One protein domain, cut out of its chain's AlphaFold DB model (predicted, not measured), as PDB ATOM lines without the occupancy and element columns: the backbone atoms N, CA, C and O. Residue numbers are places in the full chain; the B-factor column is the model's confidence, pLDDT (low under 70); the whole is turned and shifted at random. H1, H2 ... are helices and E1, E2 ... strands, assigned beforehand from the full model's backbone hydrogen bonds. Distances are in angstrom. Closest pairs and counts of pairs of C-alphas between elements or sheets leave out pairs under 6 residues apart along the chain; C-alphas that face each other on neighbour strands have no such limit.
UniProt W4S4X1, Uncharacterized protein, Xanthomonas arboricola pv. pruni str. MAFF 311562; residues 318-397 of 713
ATOM      1  N   ALA A 318      -6.019  11.230  27.906       96.31
ATOM      2  CA  ALA A 318      -5.403  11.506  29.196       96.31
ATOM      3  C   ALA A 318      -4.997  10.192  29.870       96.31
ATOM      4  O   ALA A 318      -5.628   9.155  29.648       96.31
ATOM      5  N   VAL A 319      -3.986  10.236  30.738       94.75
ATOM      6  CA  VAL A 319      -3.647   9.103  31.616       94.75
ATOM      7  C   VAL A 319      -4.729   8.914  32.680       94.75
ATOM      8  O   VAL A 319      -5.098   7.781  32.992       94.75
ATOM      9  N   ARG A 320      -5.250  10.029  33.203       97.00
ATOM     10  CA  ARG A 320      -6.379  10.071  34.131       97.00
ATOM     11  C   ARG A 320      -7.277  11.250  33.785       97.00
ATOM     12  O   ARG A 320      -6.787  12.361  33.592       97.00
ATOM     13  N   THR A 321      -8.582  11.021  33.792       98.19
ATOM     14  CA  THR A 321      -9.600  12.062  33.621       98.19
ATOM     15  C   THR A 321     -10.447  12.141  34.880       98.19
ATOM     16  O   THR A 321     -10.913  11.125  35.381       98.19
ATOM     17  N   ARG A 322     -10.682  13.345  35.393       98.25
ATOM     18  CA  ARG A 322     -11.588  13.611  36.510       98.25
ATOM     19  C   ARG A 322     -12.683  14.555  36.042       98.25
ATOM     20  O   ARG A 322     -12.401  15.709  35.743       98.25
ATOM     21  N   MET A 323     -13.919  14.083  35.992       98.50
ATOM     22  CA  MET A 323     -15.103  14.864  35.642       98.50
ATOM     23  C   MET A 323     -15.842  15.270  36.911       98.50
ATOM     24  O   MET A 323     -16.029  14.449  37.805       98.50
ATOM     25  N   THR A 324     -16.255  16.529  36.987       98.44
ATOM     26  CA  THR A 324     -16.989  17.106  38.114       98.44
ATOM     27  C   THR A 324     -18.321  17.636  37.622       98.44
ATOM     28  O   THR A 324     -18.393  18.387  36.651       98.44
ATOM     29  N   ASP A 325     -19.372  17.251  38.321       96.25
ATOM     30  CA  ASP A 325     -20.742  17.612  38.024       96.25
ATOM     31  C   ASP A 325     -21.380  18.248  39.261       96.25
ATOM     32  O   ASP A 325     -21.150  17.840  40.405       96.25
ATOM     33  N   TYR A 326     -22.155  19.296  39.015       94.62
ATOM     34  CA  TYR A 326     -22.668  20.200  40.036       94.62
ATOM     35  C   TYR A 326     -24.188  20.102  40.075       94.62
ATOM     36  O   TYR A 326     -24.839  19.877  39.053       94.62
ATOM     37  N   ALA A 327     -24.764  20.255  41.261       92.81
ATOM     38  CA  ALA A 327     -26.203  20.403  41.378       92.81
ATOM     39  C   ALA A 327     -26.656  21.765  40.834       92.81
ATOM     40  O   ALA A 327     -25.901  22.746  40.825       92.81
ATOM     41  N   ALA A 328     -27.895  21.796  40.340       89.44
ATOM     42  CA  ALA A 328     -28.532  23.031  39.919       89.44
ATOM     43  C   ALA A 328     -28.665  23.968  41.118       89.44
ATOM     44  O   ALA A 328     -28.848  23.517  42.246       89.44
ATOM     45  N   PHE A 329     -28.566  25.273  40.883       87.38
ATOM     46  CA  PHE A 329     -28.554  26.208  42.002       87.38
ATOM     47  C   PHE A 329     -29.885  26.292  42.734       87.38
ATOM     48  O   PHE A 329     -29.920  26.655  43.895       87.38
ATOM     49  N   ASP A 330     -30.970  25.960  42.055       86.06
ATOM     50  CA  ASP A 330     -32.334  25.901  42.554       86.06
ATOM     51  C   ASP A 330     -32.752  24.484  42.982       86.06
ATOM     52  O   ASP A 330     -33.932  24.247  43.243       86.06
ATOM     53  N   ALA A 331     -31.803  23.546  43.096       84.56
ATOM     54  CA  ALA A 331     -32.073  22.244  43.684       84.56
ATOM     55  C   ALA A 331     -32.249  22.400  45.203       84.56
ATOM     56  O   ALA A 331     -31.288  22.596  45.945       84.56
ATOM     57  N   ALA A 332     -33.501  22.317  45.662       78.62
ATOM     58  CA  ALA A 332     -33.827  22.208  47.080       78.62
ATOM     59  C   ALA A 332     -33.001  21.071  47.736       78.62
ATOM     60  O   ALA A 332     -32.716  20.074  47.069       78.62
ATOM     61  N   PRO A 333     -32.623  21.174  49.025       88.94
ATOM     62  CA  PRO A 333     -33.205  22.061  50.039       88.94
ATOM     63  C   PRO A 333     -32.403  23.332  50.363       88.94
ATOM     64  O   PRO A 333     -32.814  24.077  51.250       88.94
ATOM     65  N   TYR A 334     -31.283  23.603  49.693       89.62
ATOM     66  CA  TYR A 334     -30.493  24.806  49.966       89.62
ATOM     67  C   TYR A 334     -30.998  26.033  49.211       89.62
ATOM     68  O   TYR A 334     -31.671  25.953  48.181       89.62
ATOM     69  N   ALA A 335     -30.663  27.207  49.746       87.19
ATOM     70  CA  ALA A 335     -31.049  28.470  49.143       87.19
ATOM     71  C   ALA A 335     -30.387  28.661  47.771       87.19
ATOM     72  O   ALA A 335     -29.174  28.513  47.612       87.19
ATOM     73  N   ALA A 336     -31.182  29.119  46.798       86.12
ATOM     74  CA  ALA A 336     -30.708  29.375  45.440       86.12
ATOM     75  C   ALA A 336     -29.585  30.415  45.356       86.12
ATOM     76  O   ALA A 336     -28.828  30.461  44.380       86.12
ATOM     77  N   ARG A 337     -29.505  31.291  46.363       84.19
ATOM     78  CA  ARG A 337     -28.503  32.342  46.477       84.19
ATOM     79  C   ARG A 337     -28.111  32.553  47.934       84.19
ATOM     80  O   ARG A 337     -28.973  32.515  48.803       84.19
ATOM     81  N   THR A 338     -26.844  32.871  48.175       80.12
ATOM     82  CA  THR A 338     -26.364  33.355  49.484       80.12
ATOM     83  C   THR A 338     -26.453  34.865  49.644       80.12
ATOM     84  O   THR A 338     -26.377  35.364  50.760       80.12
ATOM     85  N   MET A 339     -26.617  35.605  48.545       78.00
ATOM     86  CA  MET A 339     -26.834  37.050  48.570       78.00
ATOM     87  C   MET A 339     -27.584  37.533  47.326       78.00
ATOM     88  O   MET A 339     -27.573  36.884  46.274       78.00
ATOM     89  N   TYR A 340     -28.191  38.714  47.432       80.06
ATOM     90  CA  TYR A 340     -28.750  39.433  46.292       80.06
ATOM     91  C   TYR A 340     -27.718  40.447  45.788       80.06
ATOM     92  O   TYR A 340     -27.434  41.419  46.490       80.06
ATOM     93  N   PRO A 341     -27.115  40.239  44.604       72.25
ATOM     94  CA  PRO A 341     -26.194  41.219  44.044       72.25
ATOM     95  C   PRO A 341     -26.946  42.524  43.755       72.25
ATOM     96  O   PRO A 341     -28.075  42.500  43.270       72.25
ATOM     97  N   GLY A 342     -26.302  43.670  43.989       63.75
ATOM     98  CA  GLY A 342     -26.892  44.992  43.721       63.75
ATOM     99  C   GLY A 342     -27.161  45.295  42.238       63.75
ATOM    100  O   GLY A 342     -27.709  46.346  41.920       63.75
ATOM    101  N   GLY A 343     -26.783  44.396  41.323       65.19
ATOM    102  CA  GLY A 343     -27.061  44.490  39.892       65.19
ATOM    103  C   GLY A 343     -27.456  43.136  39.302       65.19
ATOM    104  O   GLY A 343     -26.982  42.090  39.738       65.19
ATOM    105  N   ASN A 344     -28.309  43.165  38.274       60.31
ATOM    106  CA  ASN A 344     -28.818  41.956  37.613       60.31
ATOM    107  C   ASN A 344     -27.801  41.300  36.660       60.31
ATOM    108  O   ASN A 344     -27.990  40.154  36.253       60.31
ATOM    109  N   TYR A 345     -26.714  42.001  36.329       64.19
ATOM    110  CA  TYR A 345     -25.756  41.619  35.295       64.19
ATOM    111  C   TYR A 345     -24.331  41.692  35.859       64.19
ATOM    112  O   TYR A 345     -23.881  42.761  36.264       64.19
ATOM    113  N   GLY A 346     -23.637  40.553  35.933       63.00
ATOM    114  CA  GLY A 346     -22.247  40.479  36.391       63.00
ATOM    115  C   GLY A 346     -21.878  39.147  37.043       63.00
ATOM    116  O   GLY A 346     -22.744  38.339  37.388       63.00
ATOM    117  N   ASP A 347     -20.578  38.938  37.243       66.00
ATOM    118  CA  ASP A 347     -20.027  37.701  37.813       66.00
ATOM    119  C   ASP A 347     -20.514  37.452  39.249       66.00
ATOM    120  O   ASP A 347     -20.728  36.307  39.643       66.00
ATOM    121  N   ASN A 348     -20.830  38.519  39.993       71.06
ATOM    122  CA  ASN A 348     -21.423  38.438  41.331       71.06
ATOM    123  C   ASN A 348     -22.766  37.689  41.338       71.06
ATOM    124  O   ASN A 348     -23.087  37.004  42.303       71.06
ATOM    125  N   THR A 349     -23.548  37.769  40.258       75.25
ATOM    126  CA  THR A 349     -24.833  37.061  40.141       75.25
ATOM    127  C   THR A 349     -24.646  35.558  39.981       75.25
ATOM    128  O   THR A 349     -25.447  34.777  40.495       75.25
ATOM    129  N   VAL A 350     -23.587  35.158  39.279       78.31
ATOM    130  CA  VAL A 350     -23.198  33.760  39.068       78.31
ATOM    131  C   VAL A 350     -22.573  33.203  40.349       78.31
ATOM    132  O   VAL A 350     -22.945  32.104  40.757       78.31
ATOM    133  N   ALA A 351     -21.697  33.978  40.994       78.94
ATOM    134  CA  ALA A 351     -21.002  33.624  42.229       78.94
ATOM    135  C   ALA A 351     -21.933  33.529  43.448       78.94
ATOM    136  O   ALA A 351     -21.716  32.698  44.321       78.94
ATOM    137  N   ALA A 352     -22.999  34.334  43.498       82.75
ATOM    138  CA  ALA A 352     -23.974  34.283  44.587       82.75
ATOM    139  C   ALA A 352     -24.830  33.005  44.589       82.75
ATOM    140  O   ALA A 352     -25.518  32.749  45.571       82.75
ATOM    141  N   ARG A 353     -24.842  32.232  43.495       86.62
ATOM    142  CA  ARG A 353     -25.651  31.013  43.360       86.62
ATOM    143  C   ARG A 353     -24.911  29.795  43.888       86.62
ATOM    144  O   ARG A 353     -23.844  29.462  43.378       86.62
ATOM    145  N   GLN A 354     -25.533  29.092  44.827       88.12
ATOM    146  CA  GLN A 354     -25.020  27.834  45.362       88.12
ATOM    147  C   GLN A 354     -25.046  26.761  44.279       88.12
ATOM    148  O   GLN A 354     -26.089  26.517  43.706       88.12
ATOM    149  N   ARG A 355     -23.913  26.140  43.958       90.31
ATOM    150  CA  ARG A 355     -23.832  25.018  43.008       90.31
ATOM    151  C   ARG A 355     -22.873  23.989  43.589       90.31
ATOM    152  O   ARG A 355     -21.712  23.959  43.185       90.31
ATOM    153  N   PRO A 356     -23.293  23.226  44.608       93.94
ATOM    154  CA  PRO A 356     -22.421  22.250  45.239       93.94
ATOM    155  C   PRO A 356     -22.090  21.120  44.259       93.94
ATOM    156  O   PRO A 356     -22.882  20.770  43.379       93.94
ATOM    157  N   VAL A 357     -20.905  20.533  44.414       95.75
ATOM    158  CA  VAL A 357     -20.515  19.337  43.659       95.75
ATOM    159  C   VAL A 357     -21.439  18.193  44.063       95.75
ATOM    160  O   VAL A 357     -21.518  17.851  45.242       95.75
ATOM    161  N   ARG A 358     -22.117  17.583  43.089       96.12
ATOM    162  CA  ARG A 358     -22.986  16.423  43.327       96.12
ATOM    163  C   ARG A 358     -22.365  15.108  42.887       96.12
ATOM    164  O   ARG A 358     -22.771  14.062  43.377       96.12
ATOM    165  N   GLN A 359     -21.398  15.143  41.971       97.75
ATOM    166  CA  GLN A 359     -20.736  13.938  41.491       97.75
ATOM    167  C   GLN A 359     -19.330  14.241  40.976       97.75
ATOM    168  O   GLN A 359     -19.087  15.252  40.319       97.75
ATOM    169  N   VAL A 360     -18.410  13.322  41.248       98.50
ATOM    170  CA  VAL A 360     -17.071  13.279  40.673       98.50
ATOM    171  C   VAL A 360     -16.851  11.885  40.105       98.50
ATOM    172  O   VAL A 360     -16.971  10.891  40.815       98.50
ATOM    173  N   ILE A 361     -16.511  11.819  38.822       98.50
ATOM    174  CA  ILE A 361     -16.124  10.582  38.148       98.50
ATOM    175  C   ILE A 361     -14.637  10.669  37.828       98.50
ATOM    176  O   ILE A 361     -14.215  11.562  37.098       98.50
ATOM    177  N   THR A 362     -13.853   9.721  38.321       98.31
ATOM    178  CA  THR A 362     -12.454   9.541  37.931       98.31
ATOM    179  C   THR A 362     -12.353   8.349  36.991       98.31
ATOM    180  O   THR A 362     -12.850   7.276  37.308       98.31
ATOM    181  N   ILE A 363     -11.710   8.530  35.842       97.19
ATOM    182  CA  ILE A 363     -11.360   7.467  34.902       97.19
ATOM    183  C   ILE A 363      -9.841   7.307  34.927       97.19
ATOM    184  O   ILE A 363      -9.118   8.264  34.649       97.19
ATOM    185  N   ASP A 364      -9.358   6.111  35.251       95.12
ATOM    186  CA  ASP A 364      -7.933   5.758  35.258       95.12
ATOM    187  C   ASP A 364      -7.763   4.369  34.640       95.12
ATOM    188  O   ASP A 364      -8.458   3.435  35.024       95.12
ATOM    189  N   LYS A 365      -6.894   4.242  33.630       89.50
ATOM    190  CA  LYS A 365      -6.709   2.999  32.846       89.50
ATOM    191  C   LYS A 365      -8.012   2.359  32.323       89.50
ATOM    192  O   LYS A 365      -8.065   1.152  32.121       89.50
ATOM    193  N   GLY A 366      -9.036   3.170  32.050       90.81
ATOM    194  CA  GLY A 366     -10.349   2.712  31.572       90.81
ATOM    195  C   GLY A 366     -11.328   2.309  32.678       90.81
ATOM    196  O   GLY A 366     -12.506   2.118  32.387       90.81
ATOM    197  N   ASP A 367     -10.883   2.247  33.933       95.94
ATOM    198  CA  ASP A 367     -11.738   1.970  35.082       95.94
ATOM    199  C   ASP A 367     -12.403   3.254  35.579       95.94
ATOM    200  O   ASP A 367     -11.763   4.305  35.663       95.94
ATOM    201  N   GLN A 368     -13.682   3.160  35.943       97.25
ATOM    202  CA  GLN A 368     -14.472   4.282  36.439       97.25
ATOM    203  C   GLN A 368     -14.645   4.213  37.958       97.25
ATOM    204  O   GLN A 368     -15.171   3.241  38.488       97.25
ATOM    205  N   PHE A 369     -14.290   5.289  38.648       98.31
ATOM    206  CA  PHE A 369     -14.459   5.456  40.087       98.31
ATOM    207  C   PHE A 369     -15.382   6.645  40.343       98.31
ATOM    208  O   PHE A 369     -15.180   7.720  39.774       98.31
ATOM    209  N   VAL A 370     -16.415   6.458  41.158       98.50
ATOM    210  CA  VAL A 370     -17.491   7.438  41.321       98.50
ATOM    211  C   VAL A 370     -17.650   7.812  42.782       98.50
ATOM    212  O   VAL A 370     -17.957   6.967  43.619       98.50
ATOM    213  N   TRP A 371     -17.502   9.103  43.061       98.50
ATOM    214  CA  TRP A 371     -18.010   9.752  44.262       98.50
ATOM    215  C   TRP A 371     -19.291  10.486  43.876       98.50
ATOM    216  O   TRP A 371     -19.279  11.267  42.922       98.50
ATOM    217  N   ARG A 372     -20.399  10.278  44.584       97.88
ATOM    218  CA  ARG A 372     -21.626  11.042  44.340       97.88
ATOM    219  C   ARG A 372     -22.418  11.291  45.608       97.88
ATOM    220  O   ARG A 372     -22.404  10.491  46.540       97.88
ATOM    221  N   ILE A 373     -23.151  12.389  45.606       97.62
ATOM    222  CA  ILE A 373     -24.226  12.637  46.556       97.62
ATOM    223  C   ILE A 373     -25.368  11.686  46.215       97.62
ATOM    224  O   ILE A 373     -25.751  11.572  45.050       97.62
ATOM    225  N   ALA A 374     -25.868  10.975  47.223       96.19
ATOM    226  CA  ALA A 374     -26.982  10.056  47.037       96.19
ATOM    227  C   ALA A 374     -28.247  10.808  46.591       96.19
ATOM    228  O   ALA A 374     -28.381  12.016  46.804       96.19
ATOM    229  N   ASP A 375     -29.185  10.079  45.996       91.75
ATOM    230  CA  ASP A 375     -30.516  10.594  45.690       91.75
ATOM    231  C   ASP A 375     -31.455  10.392  46.894       91.75
ATOM    232  O   ASP A 375     -31.567   9.292  47.442       91.75
ATOM    233  N   CYS A 376     -32.110  11.473  47.316       87.50
ATOM    234  CA  CYS A 376     -33.098  11.536  48.385       87.50
ATOM    235  C   CYS A 376     -34.448  11.976  47.796       87.50
ATOM    236  O   CYS A 376     -34.853  13.126  47.954       87.50
ATOM    237  N   ASN A 377     -35.157  11.050  47.144       86.38
ATOM    238  CA  ASN A 377     -36.472  11.270  46.519       86.38
ATOM    239  C   ASN A 377     -36.429  12.191  45.284       86.38
ATOM    240  O   ASN A 377     -37.210  13.134  45.162       86.38
ATOM    241  N   GLY A 378     -35.518  11.906  44.353       83.50
ATOM    242  CA  GLY A 378     -35.355  12.638  43.097       83.50
ATOM    243  C   GLY A 378     -34.559  13.938  43.226       83.50
ATOM    244  O   GLY A 378     -34.546  14.731  42.285       83.50
ATOM    245  N   GLN A 379     -33.934  14.186  44.381       86.06
ATOM    246  CA  GLN A 379     -33.068  15.337  44.640       86.06
ATOM    247  C   GLN A 379     -31.771  14.889  45.327       86.06
ATOM    248  O   GLN A 379     -31.803  13.962  46.138       86.06
ATOM    249  N   PRO A 380     -30.622  15.535  45.063       92.06
ATOM    250  CA  PRO A 380     -29.384  15.228  45.773       92.06
ATOM    251  C   PRO A 380     -29.512  15.462  47.291       92.06
ATOM    252  O   PRO A 380     -29.987  16.513  47.719       92.06
ATOM    253  N   CYS A 381     -29.049  14.508  48.105       94.94
ATOM    254  CA  CYS A 381     -29.067  14.546  49.573       94.94
ATOM    255  C   CYS A 381     -28.124  15.614  50.172       94.94
ATOM    256  O   CYS A 381     -27.086  15.288  50.761       94.94
ATOM    257  N   PHE A 382     -28.492  16.885  50.045       95.69
ATOM    258  CA  PHE A 382     -27.901  18.002  50.779       95.69
ATOM    259  C   PHE A 382     -28.821  18.461  51.914       95.69
ATOM    260  O   PHE A 382     -30.011  18.153  51.912       95.69
ATOM    261  N   ASP A 383     -28.286  19.227  52.859       93.94
ATOM    262  CA  ASP A 383     -29.096  20.044  53.766       93.94
ATOM    263  C   ASP A 383     -29.280  21.485  53.259       93.94
ATOM    264  O   ASP A 383     -28.864  21.836  52.152       93.94
ATOM    265  N   GLU A 384     -29.925  22.328  54.069       91.62
ATOM    266  CA  GLU A 384     -30.227  23.725  53.728       91.62
ATOM    267  C   GLU A 384     -28.979  24.601  53.495       91.62
ATOM    268  O   GLU A 384     -29.073  25.655  52.864       91.62
ATOM    269  N   PHE A 385     -27.806  24.155  53.956       91.69
ATOM    270  CA  PHE A 385     -26.520  24.834  53.778       91.69
ATOM    271  C   PHE A 385     -25.685  24.218  52.647       91.69
ATOM    272  O   PHE A 385     -24.487  24.485  52.551       91.69
ATOM    273  N   ALA A 386     -26.307  23.397  51.791       93.38
ATOM    274  CA  ALA A 386     -25.664  22.677  50.695       93.38
ATOM    275  C   ALA A 386     -24.579  21.684  51.160       93.38
ATOM    276  O   ALA A 386     -23.666  21.351  50.397       93.38
ATOM    277  N   ARG A 387     -24.664  21.183  52.403       94.88
ATOM    278  CA  ARG A 387     -23.715  20.195  52.935       94.88
ATOM    279  C   ARG A 387     -24.201  18.773  52.639       94.88
ATOM    280  O   ARG A 387     -25.392  18.500  52.781       94.88
ATOM    281  N   PRO A 388     -23.314  17.849  52.233       96.44
ATOM    282  CA  PRO A 388     -23.678  16.458  51.965       96.44
ATOM    283  C   PRO A 388     -24.232  15.742  53.199       96.44
ATOM    284  O   PRO A 388     -23.537  15.658  54.211       96.44
ATOM    285  N   LEU A 389     -25.425  15.160  53.092       97.00
ATOM    286  CA  LEU A 389     -26.004  14.294  54.127       97.00
ATOM    287  C   LEU A 389     -25.715  12.816  53.868       97.00
ATOM    288  O   LEU A 389     -25.550  12.042  54.807       97.00
ATOM    289  N   ARG A 390     -25.630  12.406  52.598       97.62
ATOM    290  CA  ARG A 390     -25.357  11.018  52.215       97.62
ATOM    291  C   ARG A 390     -24.517  10.953  50.946       97.62
ATOM    292  O   ARG A 390     -24.849  11.569  49.936       97.62
ATOM    293  N   ILE A 391     -23.433  10.189  51.011       98.25
ATOM    294  CA  ILE A 391     -22.432  10.053  49.954       98.25
ATOM    295  C   ILE A 391     -22.299   8.582  49.581       98.25
ATOM    296  O   ILE A 391     -22.132   7.728  50.449       98.25
ATOM    297  N   GLU A 392     -22.302   8.304  48.285       98.12
ATOM    298  CA  GLU A 392     -22.019   7.001  47.698       98.12
ATOM    299  C   GLU A 392     -20.665   7.039  46.989       98.12
ATOM    300  O   GLU A 392     -20.360   7.955  46.224       98.12
ATOM    301  N   ARG A 393     -19.846   6.025  47.251       98.38
ATOM    302  CA  ARG A 393     -18.511   5.832  46.692       98.38
ATOM    303  C   ARG A 393     -18.451   4.448  46.090       98.38
ATOM    304  O   ARG A 393     -18.684   3.475  46.806       98.38
ATOM    305  N   PHE A 394     -18.154   4.328  44.806       96.88
ATOM    306  CA  PHE A 394     -18.094   3.014  44.182       96.88
ATOM    307  C   PHE A 394     -17.181   2.946  42.962       96.88
ATOM    308  O   PHE A 394     -17.016   3.910  42.217       96.88
ATOM    309  N   SER A 395     -16.631   1.753  42.777       97.19
ATOM    310  CA  SER A 395     -15.937   1.268  41.587       97.19
ATOM    311  C   SER A 395     -16.760   0.116  40.985       97.19
ATOM    312  O   SER A 395     -17.780  -0.272  41.566       97.19
ATOM    313  N   PRO A 396     -16.332  -0.511  39.874       95.75
ATOM    314  CA  PRO A 396     -16.990  -1.710  39.359       95.75
ATOM    315  C   PRO A 396     -16.971  -2.904  40.333       95.75
ATOM    316  O   PRO A 396     -17.710  -3.860  40.121       95.75
ATOM    317  N   TRP A 397     -16.134  -2.873  41.380       95.06
ATOM    318  CA  TRP A 397     -15.929  -4.012  42.290       95.06
ATOM    319  C   TRP A 397     -16.405  -3.772  43.718       95.06
ATOM    320  O   TRP A 397     -16.790  -4.726  44.391       95.06
TER     321      TRP A 397
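Overview. This is residues 318 to 397 of the 713 residues of an uncharacterized protein of Xanthomonas arboricola pv. pruni str. MAFF 311562 (UniProt W4S4X1). What shape is this? A flat antiparallel sheet, E1-E2-E3-E4, makes one end; a loop with short helix H1 reaches beyond it, and residues 342 to 347 stick out. What is printed? The printed part has 80 residues, with four named strands and one named helix in the order E1, H1, E2, E3, E4 along the chain; under half of the residues are in named elements, and those that are make the class mostly strand, with 27 in strands and 5 in the helix. The whole is loose, radius of gyration of the C-alphas 15.4 A, spanning 49 by 31 by 16 A.

Arrangement. How do strands pair? E1, residues 320 to 326, and E2, residues 357 to 364, are antiparallel at 167 degrees, with N 323 and O 361 within hydrogen-bond range at 2.8 A. E2, E3, residues 367 to 373, and E4, residues 390 to 394, form a meander, two hairpins in a row, with N 362 and O 369, and N 372 and O 392, each 2.8 A apart. Where is H1? H1, residues 347 to 351, is not on the sheet; its O i to N i+4 pair is within hydrogen-bond range.

Along the chain. Where does E1 begin? C-alpha 320 is at (-6.379, 10.071, 34.131); E1 is 20.1 A long, E2 20.3 A, E3 20.0 A. Where does E4 end? C-alpha 394 is at (-18.094, 3.014, 44.182).

Size, cuts and confidence. Which links are long? E1 to H1 and E3 to E4; the printed part has no cut. Where is confidence low? Residues 342 to 347 are under 70.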